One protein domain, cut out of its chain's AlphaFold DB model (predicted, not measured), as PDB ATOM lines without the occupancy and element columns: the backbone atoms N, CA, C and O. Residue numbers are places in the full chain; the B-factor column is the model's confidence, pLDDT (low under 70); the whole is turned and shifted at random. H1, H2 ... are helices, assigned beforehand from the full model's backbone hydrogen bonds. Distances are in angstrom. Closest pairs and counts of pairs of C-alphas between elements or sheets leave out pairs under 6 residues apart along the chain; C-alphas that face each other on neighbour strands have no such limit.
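Overview. This is residues 140 to 203 of the 380 residues of an uncharacterized protein of Trypanosoma cruzi (strain CL Brener) (UniProt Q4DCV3). A small head of three helices, H1, H2 and the first part of H3, packs together, and one long arm sticks out of it: residues 185 to 203, the last part of H3 and then H4. H1, H2 and H3 each touch the other two, while H4 touches no helix. The printed part has 64 residues with four named helices, H1 to H4 in chain order, and no named strand; its class is all helix. It is loose, with a radius of gyration of the C-alphas of 15.0 A, and spans 49 by 22 by 13 A, the arm making the length.

Arrangement. Start at H1, residues 140 to 152, which forms a helical hairpin with H2, residues 158 to 165. They touch, closest at the C-alphas of Ala 152 and Arg 158, 4.3 A apart, at a shallow tilt of 15 degrees, opposite ways. Go on to H3, residues 173 to 191, which makes a second helical hairpin with H2 at a shallow tilt of 26 degrees; H3 touches H2 with residues 173 to 180 alone, the closest C-alphas being Val 164 and Glu 176, 5.9 A. With residues 173 to 177 alone H3 touches H1, at a steep tilt of 40 degrees, the same way; the closest C-alphas are Ala 144 and Val 174, 5.3 A. H4, residues 193 to 203, is apart from H1 and H2 and meets H3 only through their link. In H1, H2, H3 and H4 every O i to N i+4 pair is within hydrogen-bond range.

Along the chain. Find C-alpha 140 at (294.967, 234.639, 211.498); from there H1 runs 18.2 A to C-alpha 152. H2 measures 10.2 A. H3 begins at C-alpha 173, (287.036, 235.902, 216.065), and runs 26.8 A. H4, 15.1 A, ends at C-alpha 203, (271.469, 211.846, 185.180).

Size, cuts and confidence. The C-alphas of Gly 169 and Glu 202, the two farthest apart, are 49.5 A apart. The printed part has no cut; the links H1 to H2 and H3 to H4 are tight, H2 to H3 short. No printed residue has a pLDDT under 70.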
ATOM      1  N   SER A 140     296.244 235.361 211.535       92.03
ATOM      2  CA  SER A 140     294.967 234.639 211.498       92.03
ATOM      3  C   SER A 140     293.791 235.487 211.985       92.03
ATOM      4  O   SER A 140     292.731 235.445 211.365       92.03
ATOM      5  N   VAL A 141     293.982 236.293 213.034       93.05
ATOM      6  CA  VAL A 141     292.973 237.249 213.522       93.05
ATOM      7  C   VAL A 141     292.718 238.326 212.471       93.05
ATOM      8  O   VAL A 141     291.565 238.580 212.144       93.05
ATOM      9  N   GLN A 142     293.767 238.873 211.849       91.55
ATOM     10  CA  GLN A 142     293.625 239.867 210.774       91.55
ATOM     11  C   GLN A 142     292.881 239.313 209.551       91.55
ATOM     12  O   GLN A 142     292.029 239.986 208.976       91.55
ATOM     13  N   ILE A 143     293.175 238.068 209.158       93.96
ATOM     14  CA  ILE A 143     292.479 237.393 208.055       93.96
ATOM     15  C   ILE A 143     291.005 237.169 208.411       93.96
ATOM     16  O   ILE A 143     290.141 237.415 207.571       93.96
ATOM     17  N   ALA A 144     290.705 236.726 209.635       93.69
ATOM     18  CA  ALA A 144     289.332 236.527 210.093       93.69
ATOM     19  C   ALA A 144     288.551 237.852 210.167       93.69
ATOM     20  O   ALA A 144     287.410 237.909 209.718       93.69
ATOM     21  N   GLU A 145     289.168 238.940 210.635       93.84
ATOM     22  CA  GLU A 145     288.578 240.286 210.603       93.84
ATOM     23  C   GLU A 145     288.256 240.732 209.176       93.84
ATOM     24  O   GLU A 145     287.134 241.156 208.897       93.84
ATOM     25  N   ALA A 146     289.210 240.591 208.252       93.37
ATOM     26  CA  ALA A 146     289.013 240.956 206.853       93.37
ATOM     27  C   ALA A 146     287.885 240.137 206.204       93.37
ATOM     28  O   ALA A 146     287.062 240.684 205.473       93.37
ATOM     29  N   ARG A 147     287.796 238.834 206.500       95.50
ATOM     30  CA  ARG A 147     286.700 237.984 206.013       95.50
ATOM     31  C   ARG A 147     285.356 238.373 206.614       95.50
ATOM     32  O   ARG A 147     284.388 238.481 205.869       95.50
ATOM     33  N   ALA A 148     285.288 238.624 207.919       94.99
ATOM     34  CA  ALA A 148     284.064 239.082 208.567       94.99
ATOM     35  C   ALA A 148     283.599 240.438 208.002       94.99
ATOM     36  O   ALA A 148     282.401 240.635 207.810       94.99
ATOM     37  N   LEU A 149     284.529 241.334 207.654       94.81
ATOM     38  CA  LEU A 149     284.223 242.596 206.973       94.81
ATOM     39  C   LEU A 149     283.687 242.370 205.556       94.81
ATOM     40  O   LEU A 149     282.658 242.947 205.222       94.81
ATOM     41  N   ASN A 150     284.279 241.459 204.778       95.32
ATOM     42  CA  ASN A 150     283.740 241.078 203.466       95.32
ATOM     43  C   ASN A 150     282.337 240.451 203.577       95.32
ATOM     44  O   ASN A 150     281.463 240.721 202.762       95.32
ATOM     45  N   ILE A 151     282.083 239.630 204.603       95.08
ATOM     46  CA  ILE A 151     280.745 239.068 204.847       95.08
ATOM     47  C   ILE A 151     279.749 240.181 205.208       95.08
ATOM     48  O   ILE A 151     278.589 240.116 204.798       95.08
ATOM     49  N   ALA A 152     280.187 241.210 205.942       94.69
ATOM     50  CA  ALA A 152     279.347 242.337 206.340       94.69
ATOM     51  C   ALA A 152     278.894 243.221 205.164       94.69
ATOM     52  O   ALA A 152     277.911 243.951 205.315       94.69
ATOM     53  N   GLU A 153     279.565 243.149 204.009       95.09
ATOM     54  CA  GLU A 153     279.147 243.838 202.780       95.09
ATOM     55  C   GLU A 153     277.821 243.283 202.237       95.09
ATOM     56  O   GLU A 153     277.030 244.021 201.650       95.09
ATOM     57  N   ASN A 154     277.524 242.002 202.490       93.48
ATOM     58  CA  ASN A 154     276.263 241.391 202.087       93.48
ATOM     59  C   ASN A 154     275.128 241.785 203.053       93.48
ATOM     60  O   ASN A 154     275.191 241.451 204.242       93.48
ATOM     61  N   PRO A 155     274.027 242.401 202.572       95.18
ATOM     62  CA  PRO A 155     272.962 242.906 203.442       95.18
ATOM     63  C   PRO A 155     272.283 241.798 204.258       95.18
ATOM     64  O   PRO A 155     271.944 242.011 205.418       95.18
ATOM     65  N   SER A 156     272.155 240.590 203.698       93.96
ATOM     66  CA  SER A 156     271.541 239.435 204.370       93.96
ATOM     67  C   SER A 156     272.331 238.922 205.577       93.96
ATOM     68  O   SER A 156     271.751 238.304 206.466       93.96
ATOM     69  N   TYR A 157     273.647 239.151 205.616       95.52
ATOM     70  CA  TYR A 157     274.531 238.637 206.667       95.52
ATOM     71  C   TYR A 157     275.158 239.746 207.512       95.52
ATOM     72  O   TYR A 157     275.917 239.451 208.434       95.52
ATOM     73  N   ARG A 158     274.807 241.010 207.249       95.80
ATOM     74  CA  ARG A 158     275.390 242.186 207.898       95.80
ATOM     75  C   ARG A 158     275.281 242.142 209.418       95.80
ATOM     76  O   ARG A 158     276.277 242.358 210.099       95.80
ATOM     77  N   GLU A 159     274.106 241.828 209.960       96.24
ATOM     78  CA  GLU A 159     273.899 241.772 211.415       96.24
ATOM     79  C   GLU A 159     274.734 240.657 212.066       96.24
ATOM     80  O   GLU A 159     275.370 240.855 213.102       96.24
ATOM     81  N   ALA A 160     274.781 239.480 211.436       96.56
ATOM     82  CA  ALA A 160     275.564 238.352 211.927       96.56
ATOM     83  C   ALA A 160     277.073 238.636 211.851       96.56
ATOM     84  O   ALA A 160     277.796 238.361 212.805       96.56
ATOM     85  N   ALA A 161     277.539 239.249 210.763       96.65
ATOM     86  CA  ALA A 161     278.926 239.668 210.602       96.65
ATOM     87  C   ALA A 161     279.320 240.752 211.612       96.65
ATOM     88  O   ALA A 161     280.383 240.667 212.218       96.65
ATOM     89  N   GLN A 162     278.440 241.721 211.879       95.50
ATOM     90  CA  GLN A 162     278.660 242.721 212.926       95.50
ATOM     91  C   GLN A 162     278.777 242.090 214.317       95.50
ATOM     92  O   GLN A 162     279.611 242.531 215.103       95.50
ATOM     93  N   LYS A 163     278.003 241.036 214.625       96.09
ATOM     94  CA  LYS A 163     278.161 240.273 215.879       96.09
ATOM     95  C   LYS A 163     279.542 239.620 215.969       96.09
ATOM     96  O   LYS A 163     280.169 239.715 217.017       96.09
ATOM     97  N   VAL A 164     280.043 239.037 214.878       95.61
ATOM     98  CA  VAL A 164     281.405 238.472 214.820       95.61
ATOM     99  C   VAL A 164     282.468 239.561 214.992       95.61
ATOM    100  O   VAL A 164     283.413 239.382 215.757       95.61
ATOM    101  N   LEU A 165     282.288 240.723 214.358       94.66
ATOM    102  CA  LEU A 165     283.224 241.850 214.442       94.66
ATOM    103  C   LEU A 165     283.316 242.482 215.837       94.66
ATOM    104  O   LEU A 165     284.310 243.139 216.128       94.66
ATOM    105  N   ARG A 166     282.359 242.232 216.742       93.78
ATOM    106  CA  ARG A 166     282.508 242.595 218.166       93.78
ATOM    107  C   ARG A 166     283.656 241.849 218.851       93.78
ATOM    108  O   ARG A 166     284.138 242.306 219.880       93.78
ATOM    109  N   HIS A 167     284.105 240.726 218.285       90.31
ATOM    110  CA  HIS A 167     285.269 239.975 218.752       90.31
ATOM    111  C   HIS A 167     286.585 240.405 218.078       90.31
ATOM    112  O   HIS A 167     287.594 239.727 218.271       90.31
ATOM    113  N   ALA A 168     286.600 241.488 217.289       88.61
ATOM    114  CA  ALA A 168     287.819 241.985 216.649       88.61
ATOM    115  C   ALA A 168     288.937 242.223 217.681       88.61
ATOM    116  O   ALA A 168     288.688 242.669 218.801       88.61
ATOM    117  N   GLY A 169     290.169 241.872 217.318       85.58
ATOM    118  CA  GLY A 169     291.335 241.868 218.200       85.58
ATOM    119  C   GLY A 169     291.506 240.611 219.061       85.58
ATOM    120  O   GLY A 169     292.631 240.313 219.461       85.58
ATOM    121  N   ASN A 170     290.446 239.831 219.303       90.96
ATOM    122  CA  ASN A 170     290.512 238.602 220.097       90.96
ATOM    123  C   ASN A 170     290.694 237.364 219.211       90.96
ATOM    124  O   ASN A 170     290.115 237.257 218.134       90.96
ATOM    125  N   SER A 171     291.413 236.353 219.703       91.02
ATOM    126  CA  SER A 171     291.590 235.070 218.998       91.02
ATOM    127  C   SER A 171     290.279 234.297 218.776       91.02
ATOM    128  O   SER A 171     290.218 233.427 217.905       91.02
ATOM    129  N   SER A 172     289.211 234.633 219.511       93.49
ATOM    130  CA  SER A 172     287.879 234.045 219.344       93.49
ATOM    131  C   SER A 172     287.234 234.381 217.996       93.49
ATOM    132  O   SER A 172     286.405 233.600 217.526       93.49
ATOM    133  N   ILE A 173     287.628 235.489 217.346       95.00
ATOM    134  CA  ILE A 173     287.036 235.902 216.065       95.00
ATOM    135  C   ILE A 173     287.212 234.848 214.973       95.00
ATOM    136  O   ILE A 173     286.315 234.669 214.161       95.00
ATOM    137  N   VAL A 174     288.317 234.097 214.990       95.43
ATOM    138  CA  VAL A 174     288.596 233.052 213.994       95.43
ATOM    139  C   VAL A 174     287.526 231.957 214.040       95.43
ATOM    140  O   VAL A 174     287.044 231.516 213.002       95.43
ATOM    141  N   ARG A 175     287.107 231.543 215.244       95.71
ATOM    142  CA  ARG A 175     286.080 230.500 215.416       95.71
ATOM    143  C   ARG A 175     284.691 231.001 215.031       95.71
ATOM    144  O   ARG A 175     283.928 230.264 214.412       95.71
ATOM    145  N   GLU A 176     284.362 232.235 215.401       96.55
ATOM    146  CA  GLU A 176     283.053 232.820 215.097       96.55
ATOM    147  C   GLU A 176     282.908 233.177 213.610       96.55
ATOM    148  O   GLU A 176     281.853 232.930 213.022       96.55
ATOM    149  N   GLU A 177     283.975 233.663 212.966       96.31
ATOM    150  CA  GLU A 177     284.028 233.858 211.513       96.31
ATOM    151  C   GLU A 177     283.838 232.535 210.781       96.31
ATOM    152  O   GLU A 177     282.955 232.437 209.932       96.31
ATOM    153  N   GLU A 178     284.577 231.491 211.159       96.49
ATOM    154  CA  GLU A 178     284.441 230.176 210.536       96.49
ATOM    155  C   GLU A 178     283.024 229.606 210.718       96.49
ATOM    156  O   GLU A 178     282.436 229.048 209.787       96.49
ATOM    157  N   ARG A 179     282.427 229.780 211.904       96.77
ATOM    158  CA  ARG A 179     281.045 229.367 212.177       96.77
ATOM    159  C   ARG A 179     280.047 230.111 211.289       96.77
ATOM    160  O   ARG A 179     279.115 229.485 210.773       96.77
ATOM    161  N   LEU A 180     280.225 231.418 211.105       97.09
ATOM    162  CA  LEU A 180     279.391 232.229 210.221       97.09
ATOM    163  C   LEU A 180     279.581 231.828 208.753       97.09
ATOM    164  O   LEU A 180     278.591 231.593 208.060       97.09
ATOM    165  N   ALA A 181     280.822 231.658 208.300       96.55
ATOM    166  CA  ALA A 181     281.151 231.230 206.945       96.55
ATOM    167  C   ALA A 181     280.532 229.862 206.615       96.55
ATOM    168  O   ALA A 181     279.920 229.698 205.560       96.55
ATOM    169  N   ARG A 182     280.586 228.894 207.543       96.49
ATOM    170  CA  ARG A 182     279.928 227.582 207.383       96.49
ATOM    171  C   ARG A 182     278.406 227.703 207.267       96.49
ATOM    172  O   ARG A 182     277.804 227.010 206.449       96.49
ATOM    173  N   ARG A 183     277.775 228.587 208.049       95.93
ATOM    174  CA  ARG A 183     276.330 228.860 207.940       95.93
ATOM    175  C   ARG A 183     275.982 229.453 206.576       95.93
ATOM    176  O   ARG A 183     275.063 228.953 205.934       95.93
ATOM    177  N   ILE A 184     276.738 230.443 206.107       95.84
ATOM    178  CA  ILE A 184     276.539 231.061 204.787       95.84
ATOM    179  C   ILE A 184     276.684 230.015 203.681       95.84
ATOM    180  O   ILE A 184     275.767 229.851 202.879       95.84
ATOM    181  N   ALA A 185     277.762 229.228 203.711       94.38
ATOM    182  CA  ALA A 185     277.991 228.153 202.752       94.38
ATOM    183  C   ALA A 185     276.854 227.119 202.757       94.38
ATOM    184  O   ALA A 185     276.445 226.651 201.698       94.38
ATOM    185  N   SER A 186     276.291 226.786 203.926       93.57
ATOM    186  CA  SER A 186     275.147 225.868 204.016       93.57
ATOM    187  C   SER A 186     273.879 226.435 203.366       93.57
ATOM    188  O   SER A 186     273.174 225.711 202.663       93.57
ATOM    189  N   VAL A 187     273.619 227.737 203.529       93.38
ATOM    190  CA  VAL A 187     272.471 228.427 202.924       93.38
ATOM    191  C   VAL A 187     272.651 228.549 201.411       93.38
ATOM    192  O   VAL A 187     271.729 228.256 200.654       93.38
ATOM    193  N   GLU A 188     273.840 228.927 200.948       91.74
ATOM    194  CA  GLU A 188     274.170 228.985 199.518       91.74
ATOM    195  C   GLU A 188     274.094 227.606 198.862       91.74
ATOM    196  O   GLU A 188     273.508 227.447 197.788       91.74
ATOM    197  N   TYR A 189     274.593 226.575 199.548       90.60
ATOM    198  CA  TYR A 189     274.443 225.200 199.105       90.60
ATOM    199  C   TYR A 189     272.963 224.812 199.013       90.60
ATOM    200  O   TYR A 189     272.557 224.220 198.010       90.60
ATOM    201  N   ALA A 190     272.137 225.172 199.998       91.28
ATOM    202  CA  ALA A 190     270.702 224.895 199.986       91.28
ATOM    203  C   ALA A 190     269.968 225.591 198.825       91.28
ATOM    204  O   ALA A 190     269.135 224.952 198.184       91.28
ATOM    205  N   LYS A 191     270.330 226.835 198.468       90.13
ATOM    206  CA  LYS A 191     269.753 227.549 197.307       90.13
ATOM    207  C   LYS A 191     269.913 226.767 195.996       90.13
ATOM    208  O   LYS A 191     268.996 226.727 195.184       90.13
ATOM    209  N   GLY A 192     271.041 226.077 195.814       87.32
ATOM    210  CA  GLY A 192     271.285 225.217 194.648       87.32
ATOM    211  C   GLY A 192     270.685 223.805 194.734       87.32
ATOM    212  O   GLY A 192     270.895 223.007 193.821       87.32
ATOM    213  N   SER A 193     269.984 223.453 195.818       89.04
ATOM    214  CA  SER A 193     269.500 222.084 196.055       89.04
ATOM    215  C   SER A 193     268.527 221.612 194.978       89.04
ATOM    216  O   SER A 193     268.714 220.535 194.419       89.04
ATOM    217  N   HIS A 194     267.548 222.443 194.610       86.80
ATOM    218  CA  HIS A 194     266.563 222.085 193.588       86.80
ATOM    219  C   HIS A 194     267.211 221.814 192.226       86.80
ATOM    220  O   HIS A 194     266.926 220.786 191.616       86.80
ATOM    221  N   ALA A 195     268.142 222.671 191.794       88.20
ATOM    222  CA  ALA A 195     268.886 222.484 190.549       88.20
ATOM    223  C   ALA A 195     269.743 221.207 190.577       88.20
ATOM    224  O   ALA A 195     269.773 220.451 189.609       88.20
ATOM    225  N   ARG A 196     270.398 220.901 191.706       86.97
ATOM    226  CA  ARG A 196     271.147 219.643 191.857       86.97
ATOM    227  C   ARG A 196     270.236 218.420 191.836       86.97
ATOM    228  O   ARG A 196     270.588 217.429 191.205       86.97
ATOM    229  N   CYS A 197     269.076 218.481 192.486       86.84
ATOM    230  CA  CYS A 197     268.083 217.410 192.447       86.84
ATOM    231  C   CYS A 197     267.528 217.203 191.031       86.84
ATOM    232  O   CYS A 197     267.370 216.056 190.620       86.84
ATOM    233  N   ALA A 198     267.284 218.275 190.272       87.67
ATOM    234  CA  ALA A 198     266.899 218.194 188.864       87.67
ATOM    235  C   ALA A 198     268.004 217.533 188.020       87.67
ATOM    236  O   ALA A 198     267.751 216.513 187.384       87.67
ATOM    237  N   ASN A 199     269.253 217.994 188.146       88.63
ATOM    238  CA  ASN A 199     270.409 217.389 187.474       88.63
ATOM    239  C   ASN A 199     270.602 215.908 187.844       88.63
ATOM    240  O   ASN A 199     270.999 215.099 187.008       88.63
ATOM    241  N   LEU A 200     270.346 215.527 189.100       84.61
ATOM    242  CA  LEU A 200     270.400 214.128 189.530       84.61
ATOM    243  C   LEU A 200     269.269 213.300 188.923       84.61
ATOM    244  O   LEU A 200     269.515 212.147 188.593       84.61
ATOM    245  N   LYS A 201     268.063 213.854 188.755       85.02
ATOM    246  CA  LYS A 201     266.961 213.175 188.058       85.02
ATOM    247  C   LYS A 201     267.275 212.976 186.576       85.02
ATOM    248  O   LYS A 201     267.066 211.880 186.072       85.02
ATOM    249  N   GLU A 202     267.843 213.979 185.913       82.97
ATOM    250  CA  GLU A 202     268.264 213.876 184.509       82.97
ATOM    251  C   GLU A 202     269.384 212.848 184.317       82.97
ATOM    252  O   GLU A 202     269.320 212.017 183.415       82.97
ATOM    253  N   LYS A 203     270.385 212.841 185.208       79.55
ATOM    254  CA  LYS A 203     271.469 211.846 185.180       79.55
ATOM    255  C   LYS A 203     271.010 210.445 185.576       79.55
ATOM    256  O   LYS A 203     271.590 209.472 185.111       79.55
TER     257      LYS A 203